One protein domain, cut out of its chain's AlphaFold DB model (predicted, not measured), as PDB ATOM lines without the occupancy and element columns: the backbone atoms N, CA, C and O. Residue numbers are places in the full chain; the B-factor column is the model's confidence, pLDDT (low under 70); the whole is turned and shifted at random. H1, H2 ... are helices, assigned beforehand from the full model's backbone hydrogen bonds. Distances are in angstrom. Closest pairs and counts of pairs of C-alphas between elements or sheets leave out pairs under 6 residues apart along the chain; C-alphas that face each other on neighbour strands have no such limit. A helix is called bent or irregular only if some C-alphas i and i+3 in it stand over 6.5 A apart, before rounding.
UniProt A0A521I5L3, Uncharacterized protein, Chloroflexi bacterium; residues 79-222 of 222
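AT A GLANCE: This is residues 79 to 222 of the 222 residues of an uncharacterized protein of Chloroflexi bacterium (UniProt A0A521I5L3). One long helix, H9, runs along one side of an elongated body, and four helices pack crosswise on it: H7 on its residues 197 to 205, H2 and H6 on one shared stretch, at residues 205 to 213 and 208 to 212, and H5 on residues 215 to 220. H6 and H7 lie beneath it with their lines nearly parallel; short helices H3, H4 and H5 gather round the first part of H6, H1 packs on H4 at that end, and H8 folds back along H7 at the other end. The printed part has 144 residues with nine named helices, H1 to H9 in chain order, and no named strand; the class is all helix. It is compact, with a radius of gyration of the C-alphas of 16.1 A, and spans 51 by 28 by 27 A.

IN THESE COORDINATES: Find C-alpha 79 at (-12.884, 30.613, 4.546), where H1, residues 79 to 82, begins. Go on to H2, residues 87 to 99, 18.8 A long and only just irregular, with C-alphas 89 and 92 6.6 A apart. Then come H3, residues 104 to 109, H4, residues 111 to 114, and H5, residues 116 to 121. H6, residues 132 to 149, starts at C-alpha 132 (-9.565, 30.713, -10.376) and is 26.2 A long. H7, residues 165 to 178, is 19.8 A long and irregular, with C-alphas 166 and 169 7.1 A apart. After H8, residues 183 to 190, H9, residues 194 to 221, runs 40.8 A to C-alpha 221 at (-32.035, 28.423, 0.626).

HOW THE PARTS SIT: Start at H6, the hub, which touches five helices. Its residues 132 to 140 alone touch H3, about perpendicular at 82 degrees; the closest C-alphas, Gly 108 and Ala 136, are 4.3 A apart. It touches H4 at Thr 113 and Leu 139, 6.0 A, and H5 at Val 118 and Ala 138, 5.6 A, again the closest C-alphas. H6 and H7 form a helical hairpin at a shallow tilt of 17 degrees, with C-alphas 147 and 170 closest at 7.0 A. Look next at H9: its residues 205 to 213 alone touch H2, only just about perpendicular at 72 degrees, closest at C-alphas 91 and 209, 5.4 A. Its residues 197 to 205 alone touch H7, closest at C-alphas 169 and 204, 5.0 A. Every O i to N i+4 pair is within hydrogen-bond range in H5, H6 and H8; the counts are 7 of 9 in H2, 1 of 2 in H3, 8 of 10 in H7 and 23 of 24 in H9, while H1 and H4 are too short for such a pair.

THE WHOLE: The C-alphas farthest apart, Gly 127 and Gly 193, are 52.2 A apart. The printed part has no cut, and its long link is H6 to H7, residues 150 to 164. Look for pLDDT under 70 at residues 79 to 85, 123 to 129 and 222.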
ATOM      1  N   SER A  79     -11.765  31.349   5.165       43.06
ATOM      2  CA  SER A  79     -12.884  30.613   4.546       43.06
ATOM      3  C   SER A  79     -13.950  30.202   5.580       43.06
ATOM      4  O   SER A  79     -15.135  30.199   5.275       43.06
ATOM      5  N   ALA A  80     -13.557  29.986   6.843       41.31
ATOM      6  CA  ALA A  80     -14.486  29.757   7.955       41.31
ATOM      7  C   ALA A  80     -15.065  31.053   8.569       41.31
ATOM      8  O   ALA A  80     -16.067  31.001   9.279       41.31
ATOM      9  N   ALA A  81     -14.453  32.218   8.318       42.62
ATOM     10  CA  ALA A  81     -14.870  33.495   8.905       42.62
ATOM     11  C   ALA A  81     -16.067  34.128   8.175       42.62
ATOM     12  O   ALA A  81     -16.872  34.812   8.807       42.62
ATOM     13  N   VAL A  82     -16.214  33.876   6.869       52.66
ATOM     14  CA  VAL A  82     -17.399  34.304   6.101       52.66
ATOM     15  C   VAL A  82     -18.641  33.526   6.554       52.66
ATOM     16  O   VAL A  82     -19.703  34.118   6.720       52.66
ATOM     17  N   ALA A  83     -18.479  32.239   6.883       52.97
ATOM     18  CA  ALA A  83     -19.562  31.335   7.276       52.97
ATOM     19  C   ALA A  83     -20.152  31.576   8.687       52.97
ATOM     20  O   ALA A  83     -21.162  30.974   9.040       52.97
ATOM     21  N   LEU A  84     -19.539  32.432   9.520       50.31
ATOM     22  CA  LEU A  84     -19.961  32.666  10.917       50.31
ATOM     23  C   LEU A  84     -20.014  34.154  11.320       50.31
ATOM     24  O   LEU A  84     -20.220  34.471  12.493       50.31
ATOM     25  N   GLY A  85     -19.795  35.072  10.377       62.72
ATOM     26  CA  GLY A  85     -19.672  36.504  10.650       62.72
ATOM     27  C   GLY A  85     -20.999  37.269  10.647       62.72
ATOM     28  O   GLY A  85     -21.864  37.024   9.813       62.72
ATOM     29  N   ASP A  86     -21.131  38.238  11.558       84.00
ATOM     30  CA  ASP A  86     -22.131  39.313  11.466       84.00
ATOM     31  C   ASP A  86     -21.828  40.226  10.257       84.00
ATOM     32  O   ASP A  86     -20.693  40.291   9.789       84.00
ATOM     33  N   VAL A  87     -22.810  40.991   9.778       87.31
ATOM     34  CA  VAL A  87     -22.690  41.903   8.625       87.31
ATOM     35  C   VAL A  87     -21.501  42.862   8.767       87.31
ATOM     36  O   VAL A  87     -20.847  43.200   7.781       87.31
ATOM     37  N   GLU A  88     -21.162  43.285   9.989       90.88
ATOM     38  CA  GLU A  88     -20.013  44.171  10.225       90.88
ATOM     39  C   GLU A  88     -18.659  43.520   9.875       90.88
ATOM     40  O   GLU A  88     -17.728  44.246   9.523       90.88
ATOM     41  N   SER A  89     -18.527  42.186   9.903       91.75
ATOM     42  CA  SER A  89     -17.288  41.512   9.477       91.75
ATOM     43  C   SER A  89     -17.128  41.472   7.955       91.75
ATOM     44  O   SER A  89     -16.002  41.386   7.461       91.75
ATOM     45  N   TRP A  90     -18.227  41.602   7.206       94.56
ATOM     46  CA  TRP A  90     -18.218  41.641   5.742       94.56
ATOM     47  C   TRP A  90     -17.786  43.001   5.202       94.56
ATOM     48  O   TRP A  90     -17.181  43.072   4.138       94.56
ATOM     49  N   VAL A  91     -18.040  44.089   5.935       96.06
ATOM     50  CA  VAL A  91     -17.698  45.461   5.516       96.06
ATOM     51  C   VAL A  91     -16.242  45.608   5.046       96.06
ATOM     52  O   VAL A  91     -16.048  46.109   3.936       96.06
ATOM     53  N   PRO A  92     -15.212  45.192   5.815       96.00
ATOM     54  CA  PRO A  92     -13.827  45.296   5.357       96.00
ATOM     55  C   PRO A  92     -13.520  44.395   4.153       96.00
ATOM     56  O   PRO A  92     -12.747  44.810   3.296       96.00
ATOM     57  N   LEU A  93     -14.137  43.211   4.050       96.19
ATOM     58  CA  LEU A  93     -13.952  42.297   2.914       96.19
ATOM     59  C   LEU A  93     -14.548  42.875   1.627       96.19
ATOM     60  O   LEU A  93     -13.939  42.812   0.564       96.19
ATOM     61  N   VAL A  94     -15.734  43.472   1.718       96.94
ATOM     62  CA  VAL A  94     -16.397  44.120   0.583       96.94
ATOM     63  C   VAL A  94     -15.620  45.355   0.144       96.94
ATOM     64  O   VAL A  94     -15.427  45.562  -1.051       96.94
ATOM     65  N   GLU A  95     -15.139  46.172   1.086       97.81
ATOM     66  CA  GLU A  95     -14.301  47.320   0.737       97.81
ATOM     67  C   GLU A  95     -12.987  46.885   0.071       97.81
ATOM     68  O   GLU A  95     -12.575  47.519  -0.902       97.81
ATOM     69  N   ASP A  96     -12.344  45.823   0.559       97.75
ATOM     70  CA  ASP A  96     -11.119  45.284  -0.035       97.75
ATOM     71  C   ASP A  96     -11.355  44.756  -1.455       97.75
ATOM     72  O   ASP A  96     -10.643  45.146  -2.383       97.75
ATOM     73  N   ALA A  97     -12.414  43.971  -1.659       97.31
ATOM     74  CA  ALA A  97     -12.780  43.471  -2.979       97.31
ATOM     75  C   ALA A  97     -13.117  44.606  -3.963       97.31
ATOM     76  O   ALA A  97     -12.691  44.566  -5.115       97.31
ATOM     77  N   LEU A  98     -13.821  45.655  -3.520       97.12
ATOM     78  CA  LEU A  98     -14.118  46.822  -4.358       97.12
ATOM     79  C   LEU A  98     -12.865  47.620  -4.741       97.12
ATOM     80  O   LEU A  98     -12.788  48.138  -5.852       97.12
ATOM     81  N   ARG A  99     -11.875  47.736  -3.848       97.06
ATOM     82  CA  ARG A  99     -10.595  48.401  -4.167       97.06
ATOM     83  C   ARG A  99      -9.803  47.654  -5.232       97.06
ATOM     84  O   ARG A  99      -9.089  48.289  -6.003       97.06
ATOM     85  N   HIS A 100      -9.960  46.338  -5.280       97.19
ATOM     86  CA  HIS A 100      -9.264  45.446  -6.198       97.19
ATOM     87  C   HIS A 100     -10.201  44.888  -7.277       97.19
ATOM     88  O   HIS A 100      -9.921  43.844  -7.854       97.19
ATOM     89  N   LEU A 101     -11.299  45.590  -7.593       94.62
ATOM     90  CA  LEU A 101     -12.372  45.081  -8.459       94.62
ATOM     91  C   LEU A 101     -11.891  44.623  -9.850       94.62
ATOM     92  O   LEU A 101     -12.488  43.730 -10.455       94.62
ATOM     93  N   PHE A 102     -10.818  45.239 -10.353       92.81
ATOM     94  CA  PHE A 102     -10.210  44.937 -11.652       92.81
ATOM     95  C   PHE A 102      -8.925  44.096 -11.554       92.81
ATOM     96  O   PHE A 102      -8.377  43.701 -12.583       92.81
ATOM     97  N   ASP A 103      -8.451  43.801 -10.342       95.56
ATOM     98  CA  ASP A 103      -7.333  42.892 -10.104       95.56
ATOM     99  C   ASP A 103      -7.876  41.475  -9.897       95.56
ATOM    100  O   ASP A 103      -8.225  41.049  -8.794       95.56
ATOM    101  N   LEU A 104      -7.978  40.737 -11.002       93.00
ATOM    102  CA  LEU A 104      -8.527  39.383 -10.988       93.00
ATOM    103  C   LEU A 104      -7.628  38.377 -10.257       93.00
ATOM    104  O   LEU A 104      -8.119  37.319  -9.866       93.00
ATOM    105  N   LEU A 105      -6.339  38.684 -10.075       93.56
ATOM    106  CA  LEU A 105      -5.452  37.853  -9.265       93.56
ATOM    107  C   LEU A 105      -5.795  38.027  -7.788       93.56
ATOM    108  O   LEU A 105      -6.030  37.043  -7.099       93.56
ATOM    109  N   HIS A 106      -5.935  39.267  -7.326       94.62
ATOM    110  CA  HIS A 106      -6.376  39.528  -5.956       94.62
ATOM    111  C   HIS A 106      -7.777  38.969  -5.688       94.62
ATOM    112  O   HIS A 106      -7.999  38.271  -4.700       94.62
ATOM    113  N   LEU A 107      -8.728  39.225  -6.592       94.00
ATOM    114  CA  LEU A 107     -10.102  38.759  -6.422       94.00
ATOM    115  C   LEU A 107     -10.221  37.240  -6.407       94.00
ATOM    116  O   LEU A 107     -11.070  36.737  -5.685       94.00
ATOM    117  N   GLY A 108      -9.412  36.502  -7.169       92.25
ATOM    118  CA  GLY A 108      -9.507  35.043  -7.192       92.25
ATOM    119  C   GLY A 108      -9.077  34.382  -5.876       92.25
ATOM    120  O   GLY A 108      -9.595  33.319  -5.537       92.25
ATOM    121  N   GLU A 109      -8.159  34.998  -5.122       92.81
ATOM    122  CA  GLU A 109      -7.745  34.538  -3.783       92.81
ATOM    123  C   GLU A 109      -8.641  35.103  -2.673       92.81
ATOM    124  O   GLU A 109      -8.515  34.731  -1.502       92.81
ATOM    125  N   HIS A 110      -9.552  36.010  -3.025       94.88
ATOM    126  CA  HIS A 110     -10.346  36.739  -2.057       94.88
ATOM    127  C   HIS A 110     -11.353  35.815  -1.345       94.88
ATOM    128  O   HIS A 110     -12.013  35.007  -2.005       94.88
ATOM    129  N   PRO A 111     -11.571  35.961  -0.021       93.31
ATOM    130  CA  PRO A 111     -12.488  35.104   0.737       93.31
ATOM    131  C   PRO A 111     -13.932  35.089   0.223       93.31
ATOM    132  O   PRO A 111     -14.623  34.092   0.372       93.31
ATOM    133  N   LEU A 112     -14.389  36.176  -0.408       94.25
ATOM    134  CA  LEU A 112     -15.743  36.252  -0.979       94.25
ATOM    135  C   LEU A 112     -15.930  35.375  -2.233       94.25
ATOM    136  O   LEU A 112     -17.041  35.271  -2.737       94.25
ATOM    137  N   THR A 113     -14.879  34.739  -2.758       93.75
ATOM    138  CA  THR A 113     -15.020  33.794  -3.881       93.75
ATOM    139  C   THR A 113     -15.636  32.461  -3.481       93.75
ATOM    140  O   THR A 113     -16.087  31.733  -4.358       93.75
ATOM    141  N   SER A 114     -15.668  32.138  -2.183       91.25
ATOM    142  CA  SER A 114     -16.292  30.917  -1.661       91.25
ATOM    143  C   SER A 114     -17.779  31.088  -1.341       91.25
ATOM    144  O   SER A 114     -18.330  30.272  -0.611       91.25
ATOM    145  N   LEU A 115     -18.395  32.182  -1.793       91.25
ATOM    146  CA  LEU A 115     -19.822  32.433  -1.618       91.25
ATOM    147  C   LEU A 115     -20.641  31.568  -2.582       91.25
ATOM    148  O   LEU A 115     -20.306  31.455  -3.764       91.25
ATOM    149  N   THR A 116     -21.763  31.048  -2.101       91.25
ATOM    150  CA  THR A 116     -22.759  30.291  -2.871       91.25
ATOM    151  C   THR A 116     -23.284  31.118  -4.043       91.25
ATOM    152  O   THR A 116     -23.481  30.594  -5.138       91.25
ATOM    153  N   LEU A 117     -23.438  32.435  -3.867       91.12
ATOM    154  CA  LEU A 117     -23.757  33.367  -4.954       91.12
ATOM    155  C   LEU A 117     -22.764  33.301  -6.113       91.12
ATOM    156  O   LEU A 117     -23.163  33.313  -7.276       91.12
ATOM    157  N   VAL A 118     -21.468  33.254  -5.798       91.25
ATOM    158  CA  VAL A 118     -20.405  33.207  -6.807       91.25
ATOM    159  C   VAL A 118     -20.443  31.863  -7.525       91.25
ATOM    160  O   VAL A 118     -20.311  31.826  -8.744       91.25
ATOM    161  N   GLU A 119     -20.696  30.774  -6.800       89.06
ATOM    162  CA  GLU A 119     -20.875  29.444  -7.389       89.06
ATOM    163  C   GLU A 119     -22.083  29.385  -8.333       89.06
ATOM    164  O   GLU A 119     -21.945  28.927  -9.469       89.06
ATOM    165  N   LYS A 120     -23.236  29.930  -7.925       87.56
ATOM    166  CA  LYS A 120     -24.438  30.017  -8.773       87.56
ATOM    167  C   LYS A 120     -24.198  30.847 -10.033       87.56
ATOM    168  O   LYS A 120     -24.643  30.463 -11.114       87.56
ATOM    169  N   GLN A 121     -23.452  31.944  -9.920       87.38
ATOM    170  CA  GLN A 121     -23.125  32.813 -11.052       87.38
ATOM    171  C   GLN A 121     -22.247  32.119 -12.109       87.38
ATOM    172  O   GLN A 121     -22.250  32.519 -13.274       87.38
ATOM    173  N   LEU A 122     -21.494  31.080 -11.735       86.25
ATOM    174  CA  LEU A 122     -20.564  30.409 -12.642       86.25
ATOM    175  C   LEU A 122     -21.252  29.495 -13.667       86.25
ATOM    176  O   LEU A 122     -20.589  29.110 -14.627       86.25
ATOM    177  N   CYS A 123     -22.554  29.196 -13.531       69.31
ATOM    178  CA  CYS A 123     -23.345  28.402 -14.494       69.31
ATOM    179  C   CYS A 123     -22.614  27.145 -15.017       69.31
ATOM    180  O   CYS A 123     -22.752  26.775 -16.187       69.31
ATOM    181  N   LEU A 124     -21.793  26.516 -14.172       67.31
ATOM    182  CA  LEU A 124     -20.966  25.380 -14.566       67.31
ATOM    183  C   LEU A 124     -21.858  24.172 -14.828       67.31
ATOM    184  O   LEU A 124     -22.860  23.955 -14.145       67.31
ATOM    185  N   ARG A 125     -21.483  23.364 -15.820       56.72
ATOM    186  CA  ARG A 125     -22.083  22.042 -15.998       56.72
ATOM    187  C   ARG A 125     -21.617  21.130 -14.869       56.72
ATOM    188  O   ARG A 125     -20.474  21.239 -14.428       56.72
ATOM    189  N   ASP A 126     -22.486  20.213 -14.446       57.03
ATOM    190  CA  ASP A 126     -22.166  19.216 -13.421       57.03
ATOM    191  C   ASP A 126     -20.797  18.565 -13.693       57.03
ATOM    192  O   ASP A 126     -20.606  17.875 -14.699       57.03
ATOM    193  N   GLY A 127     -19.835  18.801 -12.796       58.25
ATOM    194  CA  GLY A 127     -18.490  18.218 -12.846       58.25
ATOM    195  C   GLY A 127     -17.370  19.121 -13.382       58.25
ATOM    196  O   GLY A 127     -16.209  18.717 -13.303       58.25
ATOM    197  N   GLU A 128     -17.659  20.327 -13.877       68.88
ATOM    198  CA  GLU A 128     -16.623  21.311 -14.223       68.88
ATOM    199  C   GLU A 128     -16.268  22.173 -13.006       68.88
ATOM    200  O   GLU A 128     -17.113  22.850 -12.428       68.88
ATOM    201  N   SER A 129     -14.996  22.158 -12.607       67.12
ATOM    202  CA  SER A 129     -14.484  23.083 -11.593       67.12
ATOM    203  C   SER A 129     -14.121  24.402 -12.261       67.12
ATOM    204  O   SER A 129     -13.200  24.430 -13.079       67.12
ATOM    205  N   ALA A 130     -14.793  25.490 -11.876       77.38
ATOM    206  CA  ALA A 130     -14.435  26.819 -12.357       77.38
ATOM    207  C   ALA A 130     -12.979  27.134 -12.036       77.38
ATOM    208  O   ALA A 130     -12.513  26.968 -10.898       77.38
ATOM    209  N   GLY A 131     -12.286  27.654 -13.040       84.50
ATOM    210  CA  GLY A 131     -10.952  28.186 -12.868       84.50
ATOM    211  C   GLY A 131     -10.956  29.354 -11.884       84.50
ATOM    212  O   GLY A 131     -11.929  30.093 -11.733       84.50
ATOM    213  N   PHE A 132      -9.811  29.571 -11.253       88.00
ATOM    214  CA  PHE A 132      -9.565  30.713 -10.376       88.00
ATOM    215  C   PHE A 132      -9.988  32.063 -10.994       88.00
ATOM    216  O   PHE A 132     -10.655  32.877 -10.357       88.00
ATOM    217  N   LEU A 133      -9.670  32.267 -12.277       90.19
ATOM    218  CA  LEU A 133     -10.017  33.481 -13.016       90.19
ATOM    219  C   LEU A 133     -11.530  33.638 -13.233       90.19
ATOM    220  O   LEU A 133     -12.039  34.755 -13.298       90.19
ATOM    221  N   GLU A 134     -12.251  32.530 -13.378       90.81
ATOM    222  CA  GLU A 134     -13.701  32.540 -13.571       90.81
ATOM    223  C   GLU A 134     -14.395  32.937 -12.272       90.81
ATOM    224  O   GLU A 134     -15.247  33.821 -12.294       90.81
ATOM    225  N   ARG A 135     -13.945  32.395 -11.132       92.31
ATOM    226  CA  ARG A 135     -14.426  32.801  -9.801       92.31
ATOM    227  C   ARG A 135     -14.202  34.287  -9.539       92.31
ATOM    228  O   ARG A 135     -15.116  34.964  -9.080       92.31
ATOM    229  N   ALA A 136     -13.029  34.814  -9.894       93.81
ATOM    230  CA  ALA A 136     -12.735  36.243  -9.774       93.81
ATOM    231  C   ALA A 136     -13.705  37.106 -10.603       93.81
ATOM    232  O   ALA A 136     -14.219  38.117 -10.122       93.81
ATOM    233  N   LYS A 137     -13.999  36.692 -11.844       94.00
ATOM    234  CA  LYS A 137     -14.969  37.377 -12.714       94.00
ATOM    235  C   LYS A 137     -16.388  37.301 -12.160       94.00
ATOM    236  O   LYS A 137     -17.082  38.313 -12.173       94.00
ATOM    237  N   ALA A 138     -16.804  36.135 -11.673       94.62
ATOM    238  CA  ALA A 138     -18.112  35.947 -11.058       94.62
ATOM    239  C   ALA A 138     -18.265  36.819  -9.803       94.62
ATOM    240  O   ALA A 138     -19.250  37.539  -9.687       94.62
ATOM    241  N   LEU A 139     -17.253  36.867  -8.929       95.56
ATOM    242  CA  LEU A 139     -17.246  37.769  -7.776       95.56
ATOM    243  C   LEU A 139     -17.341  39.243  -8.199       95.56
ATOM    244  O   LEU A 139     -18.151  39.984  -7.651       95.56
ATOM    245  N   SER A 140     -16.565  39.669  -9.200       95.75
ATOM    246  CA  SER A 140     -16.640  41.036  -9.737       95.75
ATOM    247  C   SER A 140     -18.052  41.374 -10.239       95.75
ATOM    248  O   SER A 140     -18.593  42.428  -9.907       95.75
ATOM    249  N   GLN A 141     -18.699  40.452 -10.961       95.19
ATOM    250  CA  GLN A 141     -20.081  40.614 -11.425       95.19
ATOM    251  C   GLN A 141     -21.078  40.711 -10.268       95.19
ATOM    252  O   GLN A 141     -21.905  41.619 -10.274       95.19
ATOM    253  N   VAL A 142     -20.971  39.835  -9.266       95.44
ATOM    254  CA  VAL A 142     -21.824  39.855  -8.067       95.44
ATOM    255  C   VAL A 142     -21.688  41.190  -7.327       95.44
ATOM    256  O   VAL A 142     -22.694  41.789  -6.953       95.44
ATOM    257  N   LEU A 143     -20.468  41.716  -7.171       96.38
ATOM    258  CA  LEU A 143     -20.235  43.019  -6.538       96.38
ATOM    259  C   LEU A 143     -20.855  44.174  -7.332       96.38
ATOM    260  O   LEU A 143     -21.461  45.069  -6.742       96.38
ATOM    261  N   VAL A 144     -20.719  44.163  -8.660       95.75
ATOM    262  CA  VAL A 144     -21.316  45.184  -9.536       95.75
ATOM    263  C   VAL A 144     -22.844  45.107  -9.506       95.75
ATOM    264  O   VAL A 144     -23.499  46.146  -9.444       95.75
ATOM    265  N   GLN A 145     -23.412  43.900  -9.499       94.50
ATOM    266  CA  GLN A 145     -24.851  43.680  -9.386       94.50
ATOM    267  C   GLN A 145     -25.387  44.190  -8.048       94.50
ATOM    268  O   GLN A 145     -26.296  45.017  -8.041       94.50
ATOM    269  N   ALA A 146     -24.786  43.772  -6.933       94.50
ATOM    270  CA  ALA A 146     -25.188  44.204  -5.599       94.50
ATOM    271  C   ALA A 146     -25.052  45.724  -5.427       94.50
ATOM    272  O   ALA A 146     -25.881  46.368  -4.788       94.50
ATOM    273  N   LEU A 147     -24.035  46.336  -6.041       95.56
ATOM    274  CA  LEU A 147     -23.918  47.790  -6.075       95.56
ATOM    275  C   LEU A 147     -25.055  48.441  -6.877       95.56
ATOM    276  O   LEU A 147     -25.533  49.505  -6.490       95.56
ATOM    277  N   GLY A 148     -25.496  47.817  -7.970       93.62
ATOM    278  CA  GLY A 148     -26.653  48.251  -8.750       93.62
ATOM    279  C   GLY A 148     -27.945  48.303  -7.933       93.62
ATOM    280  O   GLY A 148     -28.727  49.232  -8.111       93.62
ATOM    281  N   GLU A 149     -28.134  47.390  -6.977       92.06
ATOM    282  CA  GLU A 149     -29.305  47.373  -6.082       92.06
ATOM    283  C   GLU A 149     -29.349  48.561  -5.106       92.06
ATOM    284  O   GLU A 149     -30.406  48.898  -4.576       92.06
ATOM    285  N   LEU A 150     -28.219  49.244  -4.881       91.69
ATOM    286  CA  LEU A 150     -28.181  50.475  -4.086       91.69
ATOM    287  C   LEU A 150     -28.677  51.705  -4.865       91.69
ATOM    288  O   LEU A 150     -28.837  52.773  -4.261       91.69
ATOM    289  N   ALA A 151     -28.862  51.606  -6.184       94.25
ATOM    290  CA  ALA A 151     -29.341  52.717  -6.991       94.25
ATOM    291  C   ALA A 151     -30.810  53.036  -6.643       94.25
ATOM    292  O   ALA A 151     -31.653  52.141  -6.667       94.25
ATOM    293  N   PRO A 152     -31.148  54.298  -6.319       94.44
ATOM    294  CA  PRO A 152     -32.539  54.696  -6.136       94.44
ATOM    295  C   PRO A 152     -33.352  54.556  -7.423       94.44
ATOM    296  O   PRO A 152     -32.814  54.692  -8.523       94.44
ATOM    297  N   ASP A 153     -34.669  54.423  -7.276       92.44
ATOM    298  CA  ASP A 153     -35.584  54.489  -8.411       92.44
ATOM    299  C   ASP A 153     -35.486  55.836  -9.142       92.44
ATOM    300  O   ASP A 153     -35.432  56.914  -8.536       92.44
ATOM    301  N   GLY A 154     -35.536  55.767 -10.471       90.69
ATOM    302  CA  GLY A 154     -35.577  56.928 -11.351       90.69
ATOM    303  C   GLY A 154     -34.376  57.029 -12.293       90.69
ATOM    304  O   GLY A 154     -33.495  56.170 -12.299       90.69
ATOM    305  N   PRO A 155     -34.353  58.071 -13.141       90.94
ATOM    306  CA  PRO A 155     -33.266  58.269 -14.085       90.94
ATOM    307  C   PRO A 155     -31.976  58.629 -13.352       90.94
ATOM    308  O   PRO A 155     -31.980  59.430 -12.412       90.94
ATOM    309  N   GLU A 156     -30.867  58.077 -13.834       89.69
ATOM    310  CA  GLU A 156     -29.551  58.407 -13.308       89.69
ATOM    311  C   GLU A 156     -29.273  59.922 -13.441       89.69
ATOM    312  O   GLU A 156     -29.517  60.511 -14.503       89.69
ATOM    313  N   PRO A 157     -28.754  60.579 -12.389       92.56
ATOM    314  CA  PRO A 157     -28.419  61.992 -12.446       92.56
ATOM    315  C   PRO A 157     -27.337  62.300 -13.483       92.56
ATOM    316  O   PRO A 157     -26.302  61.641 -13.551       92.56
ATOM    317  N   ASN A 158     -27.530  63.381 -14.242       91.31
ATOM    318  CA  ASN A 158     -26.496  63.881 -15.144       91.31
ATOM    319  C   ASN A 158     -25.334  64.537 -14.368       91.31
ATOM    320  O   ASN A 158     -25.515  65.090 -13.285       91.31
ATOM    321  N   LYS A 159     -24.127  64.542 -14.950       87.50
ATOM    322  CA  LYS A 159     -22.931  65.160 -14.334       87.50
ATOM    323  C   LYS A 159     -22.988  66.700 -14.272       87.50
ATOM    324  O   LYS A 159     -22.149  67.317 -13.625       87.50
ATOM    325  N   HIS A 160     -23.958  67.334 -14.935       89.25
ATOM    326  CA  HIS A 160     -24.087  68.798 -15.004       89.25
ATOM    327  C   HIS A 160     -24.940  69.393 -13.879       89.25
ATOM    328  O   HIS A 160     -24.879  70.595 -13.634       89.25
ATOM    329  N   THR A 161     -25.725  68.563 -13.194       91.00
ATOM    330  CA  THR A 161     -26.635  68.971 -12.124       91.00
ATOM    331  C   THR A 161     -26.269  68.209 -10.854       91.00
ATOM    332  O   THR A 161     -26.021  67.003 -10.928       91.00
ATOM    333  N   PRO A 162     -26.233  68.866  -9.682       91.81
ATOM    334  CA  PRO A 162     -26.041  68.161  -8.425       91.81
ATOM    335  C   PRO A 162     -27.144  67.108  -8.226       91.81
ATOM    336  O   PRO A 162     -28.330  67.440  -8.336       91.81
ATOM    337  N   PRO A 163     -26.788  65.842  -7.957       94.56
ATOM    338  CA  PRO A 163     -27.765  64.777  -7.796       94.56
ATOM    339  C   PRO A 163     -28.562  64.928  -6.497       94.56
ATOM    340  O   PRO A 163     -28.125  65.548  -5.525       94.56
ATOM    341  N   HIS A 164     -29.742  64.306  -6.451       95.50
ATOM    342  CA  HIS A 164     -30.512  64.219  -5.214       95.50
ATOM    343  C   HIS A 164     -29.770  63.374  -4.163       95.50
ATOM    344  O   HIS A 164     -29.125  62.379  -4.491       95.50
ATOM    345  N   ARG A 165     -29.925  63.711  -2.873       95.12
ATOM    346  CA  ARG A 165     -29.190  63.068  -1.764       95.12
ATOM    347  C   ARG A 165     -29.358  61.551  -1.687       95.12
ATOM    348  O   ARG A 165     -28.444  60.874  -1.225       95.12
ATOM    349  N   ALA A 166     -30.498  61.032  -2.143       96.12
ATOM    350  CA  ALA A 166     -30.760  59.593  -2.212       96.12
ATOM    351  C   ALA A 166     -29.740  58.847  -3.090       96.12
ATOM    352  O   ALA A 166     -29.395  57.716  -2.781       96.12
ATOM    353  N   TRP A 167     -29.199  59.497  -4.125       97.19
ATOM    354  CA  TRP A 167     -28.210  58.910  -5.030       97.19
ATOM    355  C   TRP A 167     -26.794  58.881  -4.451       97.19
ATOM    356  O   TRP A 167     -25.941  58.159  -4.958       97.19
ATOM    357  N   HIS A 168     -26.510  59.650  -3.395       97.25
ATOM    358  CA  HIS A 168     -25.142  59.812  -2.894       97.25
ATOM    359  C   HIS A 168     -24.466  58.488  -2.492       97.25
ATOM    360  O   HIS A 168     -23.301  58.330  -2.843       97.25
ATOM    361  N   PRO A 169     -25.114  57.541  -1.780       97.31
ATOM    362  CA  PRO A 169     -24.480  56.269  -1.422       97.31
ATOM    363  C   PRO A 169     -24.003  55.484  -2.650       97.31
ATOM    364  O   PRO A 169     -22.831  55.118  -2.713       97.31
ATOM    365  N   PHE A 170     -24.885  55.306  -3.637       97.75
ATOM    366  CA  PHE A 170     -24.583  54.619  -4.890       97.75
ATOM    367  C   PHE A 170     -23.480  55.333  -5.678       97.75
ATOM    368  O   PHE A 170     -22.467  54.724  -6.009       97.75
ATOM    369  N   LEU A 171     -23.635  56.641  -5.913       97.62
ATOM    370  CA  LEU A 171     -22.687  57.429  -6.704       97.62
ATOM    371  C   LEU A 171     -21.298  57.473  -6.069       97.62
ATOM    372  O   LEU A 171     -20.309  57.402  -6.788       97.62
ATOM    373  N   ILE A 172     -21.205  57.561  -4.738       98.12
ATOM    374  CA  ILE A 172     -19.914  57.538  -4.042       98.12
ATOM    375  C   ILE A 172     -19.203  56.208  -4.280       98.12
ATOM    376  O   ILE A 172     -18.030  56.219  -4.622       98.12
ATOM    377  N   LEU A 173     -19.882  55.072  -4.108       98.06
ATOM    378  CA  LEU A 173     -19.240  53.772  -4.303       98.06
ATOM    379  C   LEU A 173     -18.911  53.520  -5.777       98.06
ATOM    380  O   LEU A 173     -17.781  53.161  -6.100       98.06
ATOM    381  N   ARG A 174     -19.863  53.760  -6.680       97.31
ATOM    382  CA  ARG A 174     -19.661  53.567  -8.116       97.31
ATOM    383  C   ARG A 174     -18.526  54.437  -8.640       97.31
ATOM    384  O   ARG A 174     -17.598  53.917  -9.249       97.31
ATOM    385  N   ASP A 175     -18.567  55.743  -8.390       97.38
ATOM    386  CA  ASP A 175     -17.562  56.635  -8.958       97.38
ATOM    387  C   ASP A 175     -16.184  56.387  -8.320       97.38
ATOM    388  O   ASP A 175     -15.189  56.398  -9.038       97.38
ATOM    389  N   SER A 176     -16.108  56.088  -7.014       97.06
ATOM    390  CA  SER A 176     -14.826  55.804  -6.350       97.06
ATOM    391  C   SER A 176     -14.196  54.472  -6.763       97.06
ATOM    392  O   SER A 176     -12.975  54.419  -6.879       97.06
ATOM    393  N   TYR A 177     -14.985  53.407  -6.941       96.69
ATOM    394  CA  TYR A 177     -14.452  52.048  -7.118       96.69
ATOM    395  C   TYR A 177     -14.584  51.510  -8.549       96.69
ATOM    396  O   TYR A 177     -13.689  50.812  -9.011       96.69
ATOM    397  N   LEU A 178     -15.660  51.836  -9.273       94.81
ATOM    398  CA  LEU A 178     -15.886  51.335 -10.638       94.81
ATOM    399  C   LEU A 178     -15.340  52.303 -11.689       94.81
ATOM    400  O   LEU A 178     -14.761  51.875 -12.682       94.81
ATOM    401  N   CYS A 179     -15.528  53.609 -11.483       93.75
ATOM    402  CA  CYS A 179     -15.057  54.630 -12.422       93.75
ATOM    403  C   CYS A 179     -13.664  55.176 -12.082       93.75
ATOM    404  O   CYS A 179     -13.114  55.936 -12.875       93.75
ATOM    405  N   CYS A 180     -13.108  54.816 -10.919       93.38
ATOM    406  CA  CYS A 180     -11.824  55.318 -10.419       93.38
ATOM    407  C   CYS A 180     -11.733  56.860 -10.407       93.38
ATOM    408  O   CYS A 180     -10.667  57.440 -10.622       93.38
ATOM    409  N   GLU A 181     -12.856  57.539 -10.166       96.31
ATOM    410  CA  GLU A 181     -12.928  58.995 -10.130       96.31
ATOM    411  C   GLU A 181     -12.249  59.519  -8.850       96.31
ATOM    412  O   GLU A 181     -12.515  59.021  -7.748       96.31
ATOM    413  N   PRO A 182     -11.408  60.566  -8.934       96.19
ATOM    414  CA  PRO A 182     -10.826  61.179  -7.750       96.19
ATOM    415  C   PRO A 182     -11.902  61.650  -6.764       96.19
ATOM    416  O   PRO A 182     -12.799  62.412  -7.126       96.19
ATOM    417  N   ASN A 183     -11.762  61.298  -5.479       97.25
ATOM    418  CA  ASN A 183     -12.727  61.673  -4.430       97.25
ATOM    419  C   ASN A 183     -13.050  63.175  -4.421       97.25
ATOM    420  O   ASN A 183     -14.187  63.561  -4.165       97.25
ATOM    421  N   ARG A 184     -12.068  64.035  -4.730       97.69
ATOM    422  CA  ARG A 184     -12.271  65.486  -4.843       97.69
ATOM    423  C   ARG A 184     -13.309  65.847  -5.906       97.69
ATOM    424  O   ARG A 184     -14.146  66.704  -5.648       97.69
ATOM    425  N   ASN A 185     -13.281  65.193  -7.063       97.75
ATOM    426  CA  ASN A 185     -14.217  65.451  -8.153       97.75
ATOM    427  C   ASN A 185     -15.622  64.967  -7.791       97.75
ATOM    428  O   ASN A 185     -16.585  65.710  -7.981       97.75
ATOM    429  N   ILE A 186     -15.728  63.787  -7.172       97.62
ATOM    430  CA  ILE A 186     -16.998  63.268  -6.643       97.62
ATOM    431  C   ILE A 186     -17.578  64.256  -5.622       97.62
ATOM    432  O   ILE A 186     -18.727  64.667  -5.734       97.62
ATOM    433  N   MET A 187     -16.776  64.712  -4.656       98.25
ATOM    434  CA  MET A 187     -17.200  65.692  -3.649       98.25
ATOM    435  C   MET A 187     -17.645  67.025  -4.257       98.25
ATOM    436  O   MET A 187     -18.662  67.572  -3.829       98.25
ATOM    437  N   CYS A 188     -16.917  67.531  -5.257       97.38
ATOM    438  CA  CYS A 188     -17.288  68.743  -5.985       97.38
ATOM    439  C   CYS A 188     -18.632  68.581  -6.701       97.38
ATOM    440  O   CYS A 188     -19.485  69.460  -6.586       97.38
ATOM    441  N   TRP A 189     -18.845  67.461  -7.393       97.06
ATOM    442  CA  TRP A 189     -20.091  67.191  -8.110       97.06
ATOM    443  C   TRP A 189     -21.286  67.011  -7.165       97.06
ATOM    444  O   TRP A 189     -22.339  67.609  -7.376       97.06
ATOM    445  N   LEU A 190     -21.104  66.261  -6.075       96.81
ATOM    446  CA  LEU A 190     -22.130  66.042  -5.047       96.81
ATOM    447  C   LEU A 190     -22.353  67.263  -4.135       96.81
ATOM    448  O   LEU A 190     -23.263  67.245  -3.308       96.81
ATOM    449  N   GLN A 191     -21.512  68.296  -4.242       97.12
ATOM    450  CA  GLN A 191     -21.516  69.485  -3.383       97.12
ATOM    451  C   GLN A 191     -21.465  69.148  -1.880       97.12
ATOM    452  O   GLN A 191     -22.184  69.725  -1.060       97.12
ATOM    453  N   ILE A 192     -20.603  68.200  -1.495       97.75
ATOM    454  CA  ILE A 192     -20.415  67.777  -0.099       97.75
ATOM    455  C   ILE A 192     -18.964  67.932   0.356       97.75
ATOM    456  O   ILE A 192     -18.029  67.753  -0.415       97.75
ATOM    457  N   GLY A 193     -18.775  68.216   1.646       98.19
ATOM    458  CA  GLY A 193     -17.452  68.198   2.269       98.19
ATOM    459  C   GLY A 193     -16.949  66.781   2.572       98.19
ATOM    460  O   GLY A 193     -17.735  65.838   2.710       98.19
ATOM    461  N   GLU A 194     -15.641  66.658   2.780       98.31
ATOM    462  CA  GLU A 194     -14.935  65.389   3.011       98.31
ATOM    463  C   GLU A 194     -15.476  64.570   4.186       98.31
ATOM    464  O   GLU A 194     -15.700  63.365   4.068       98.31
ATOM    465  N   GLY A 195     -15.791  65.219   5.309       98.31
ATOM    466  CA  GLY A 195     -16.390  64.528   6.450       98.31
ATOM    467  C   GLY A 195     -17.741  63.882   6.115       98.31
ATOM    468  O   GLY A 195     -18.045  62.792   6.601       98.31
ATOM    469  N   THR A 196     -18.551  64.525   5.268       98.31
ATOM    470  CA  THR A 196     -19.832  63.970   4.808       98.31
ATOM    471  C   THR A 196     -19.602  62.847   3.810       98.31
ATOM    472  O   THR A 196     -20.206  61.792   3.971       98.31
ATOM    473  N   PHE A 197     -18.681  63.020   2.861       98.50
ATOM    474  CA  PHE A 197     -18.280  61.976   1.921       98.50
ATOM    475  C   PHE A 197     -17.847  60.691   2.646       98.50
ATOM    476  O   PHE A 197     -18.443  59.636   2.439       98.50
ATOM    477  N   ASN A 198     -16.914  60.786   3.597       98.12
ATOM    478  CA  ASN A 198     -16.389  59.630   4.331       98.12
ATOM    479  C   ASN A 198     -17.436  58.954   5.236       98.12
ATOM    480  O   ASN A 198     -17.390  57.742   5.458       98.12
ATOM    481  N   ARG A 199     -18.395  59.709   5.788       98.38
ATOM    482  CA  ARG A 199     -19.522  59.120   6.534       98.38
ATOM    483  C   ARG A 199     -20.499  58.409   5.604       98.38
ATOM    484  O   ARG A 199     -20.924  57.305   5.932       98.38
ATOM    485  N   THR A 200     -20.836  59.014   4.469       98.19
ATOM    486  CA  THR A 200     -21.739  58.407   3.487       98.19
ATOM    487  C   THR A 200     -21.111  57.165   2.868       98.19
ATOM    488  O   THR A 200     -21.785  56.145   2.828       98.19
ATOM    489  N   ARG A 201     -19.816  57.182   2.520       98.25
ATOM    490  CA  ARG A 201     -19.086  56.003   2.021       98.25
ATOM    491  C   ARG A 201     -19.151  54.836   3.001       98.25
ATOM    492  O   ARG A 201     -19.544  53.743   2.624       98.25
ATOM    493  N   ARG A 202     -18.839  55.075   4.282       97.94
ATOM    494  CA  ARG A 202     -18.910  54.029   5.321       97.94
ATOM    495  C   ARG A 202     -20.322  53.482   5.527       97.94
ATOM    496  O   ARG A 202     -20.475  52.309   5.837       97.94
ATOM    497  N   ARG A 203     -21.354  54.321   5.403       97.62
ATOM    498  CA  ARG A 203     -22.752  53.863   5.459       97.62
ATOM    499  C   ARG A 203     -23.111  53.039   4.224       97.62
ATOM    500  O   ARG A 203     -23.685  51.975   4.383       97.62
ATOM    501  N   ALA A 204     -22.711  53.496   3.041       97.81
ATOM    502  CA  ALA A 204     -22.946  52.801   1.782       97.81
ATOM    503  C   ALA A 204     -22.271  51.421   1.760       97.81
ATOM    504  O   ALA A 204     -22.915  50.448   1.396       97.81
ATOM    505  N   LEU A 205     -21.022  51.315   2.230       98.06
ATOM    506  CA  LEU A 205     -20.316  50.033   2.359       98.06
ATOM    507  C   LEU A 205     -21.043  49.060   3.291       98.06
ATOM    508  O   LEU A 205     -21.160  47.887   2.961       98.06
ATOM    509  N   ARG A 206     -21.585  49.535   4.421       97.25
ATOM    510  CA  ARG A 206     -22.421  48.698   5.300       97.25
ATOM    511  C   ARG A 206     -23.695  48.227   4.616       97.25
ATOM    512  O   ARG A 206     -24.055  47.066   4.750       97.25
ATOM    513  N   THR A 207     -24.372  49.115   3.892       96.31
ATOM    514  CA  THR A 207     -25.578  48.757   3.137       96.31
ATOM    515  C   THR A 207     -25.270  47.727   2.055       96.31
ATOM    516  O   THR A 207     -26.006  46.757   1.938       96.31
ATOM    517  N   LEU A 208     -24.163  47.885   1.327       97.06
ATOM    518  CA  LEU A 208     -23.725  46.923   0.318       97.06
ATOM    519  C   LEU A 208     -23.341  45.573   0.935       97.06
ATOM    520  O   LEU A 208     -23.761  44.537   0.437       97.06
ATOM    521  N   ALA A 209     -22.588  45.576   2.038       96.44
ATOM    522  CA  ALA A 209     -22.239  44.353   2.755       96.44
ATOM    523  C   ALA A 209     -23.490  43.620   3.257       96.44
ATOM    524  O   ALA A 209     -23.568  42.400   3.167       96.44
ATOM    525  N   ARG A 210     -24.492  44.371   3.726       95.19
ATOM    526  CA  ARG A 210     -25.787  43.819   4.121       95.19
ATOM    527  C   ARG A 210     -26.545  43.210   2.944       95.19
ATOM    528  O   ARG A 210     -27.047  42.105   3.092       95.19
ATOM    529  N   ALA A 211     -26.610  43.906   1.809       94.50
ATOM    530  CA  ALA A 211     -27.262  43.398   0.604       94.50
ATOM    531  C   ALA A 211     -26.604  42.092   0.138       94.50
ATOM    532  O   ALA A 211     -27.288  41.089  -0.015       94.50
ATOM    533  N   LEU A 212     -25.270  42.058   0.049       95.00
ATOM    534  CA  LEU A 212     -24.518  40.847  -0.300       95.00
ATOM    535  C   LEU A 212     -24.768  39.691   0.674       95.00
ATOM    536  O   LEU A 212     -24.940  38.557   0.243       95.00
ATOM    537  N   TYR A 213     -24.817  39.973   1.976       93.12
ATOM    538  CA  TYR A 213     -25.136  38.968   2.987       93.12
ATOM    539  C   TYR A 213     -26.566  38.422   2.829       93.12
ATOM    540  O   TYR A 213     -26.790  37.219   2.929       93.12
ATOM    541  N   GLU A 214     -27.547  39.288   2.565       92.00
ATOM    542  CA  GLU A 214     -28.942  38.887   2.346       92.00
ATOM    543  C   GLU A 214     -29.105  38.082   1.044       92.00
ATOM    544  O   GLU A 214     -29.793  37.061   1.050       92.00
ATOM    545  N   MET A 215     -28.417  38.479  -0.032       91.62
ATOM    546  CA  MET A 215     -28.345  37.729  -1.288       91.62
ATOM    547  C   MET A 215     -27.721  36.341  -1.074       91.62
ATOM    548  O   MET A 215     -28.235  35.359  -1.601       91.62
ATOM    549  N   GLU A 216     -26.653  36.239  -0.274       92.25
ATOM    550  CA  GLU A 216     -25.982  34.962   0.004       92.25
ATOM    551  C   GLU A 216     -26.915  34.013   0.741       92.25
ATOM    552  O   GLU A 216     -27.098  32.868   0.341       92.25
ATOM    553  N   ARG A 217     -27.601  34.517   1.766       90.75
ATOM    554  CA  ARG A 217     -28.584  33.723   2.502       90.75
ATOM    555  C   ARG A 217     -29.759  33.276   1.640       90.75
ATOM    556  O   ARG A 217     -30.288  32.195   1.872       90.75
ATOM    557  N   ALA A 218     -30.192  34.091   0.682       89.56
ATOM    558  CA  ALA A 218     -31.215  33.682  -0.275       89.56
ATOM    559  C   ALA A 218     -30.689  32.572  -1.202       89.56
ATOM    560  O   ALA A 218     -31.386  31.587  -1.437       89.56
ATOM    561  N   ALA A 219     -29.437  32.689  -1.651       88.75
ATOM    562  CA  ALA A 219     -28.778  31.688  -2.478       88.75
ATOM    563  C   ALA A 219     -28.554  30.349  -1.756       88.75
ATOM    564  O   ALA A 219     -28.599  29.323  -2.419       88.75
ATOM    565  N   GLU A 220     -28.354  30.328  -0.437       85.50
ATOM    566  CA  GLU A 220     -28.230  29.087   0.349       85.50
ATOM    567  C   GLU A 220     -29.558  28.321   0.512       85.50
ATOM    568  O   GLU A 220     -29.550  27.120   0.777       85.50
ATOM    569  N   ILE A 221     -30.700  29.015   0.417       84.69
ATOM    570  CA  ILE A 221     -32.035  28.423   0.626       84.69
ATOM    571  C   ILE A 221     -32.572  27.769  -0.655       84.69
ATOM    572  O   ILE A 221     -33.311  26.786  -0.571       84.69
ATOM    573  N   GLU A 222     -32.240  28.343  -1.811       67.50
ATOM    574  CA  GLU A 222     -32.639  27.879  -3.148       67.50
ATOM    575  C   GLU A 222     -31.788  26.716  -3.667       67.50
ATOM    576  O   GLU A 222     -32.383  25.704  -4.096       67.50
TER     577      GLU A 222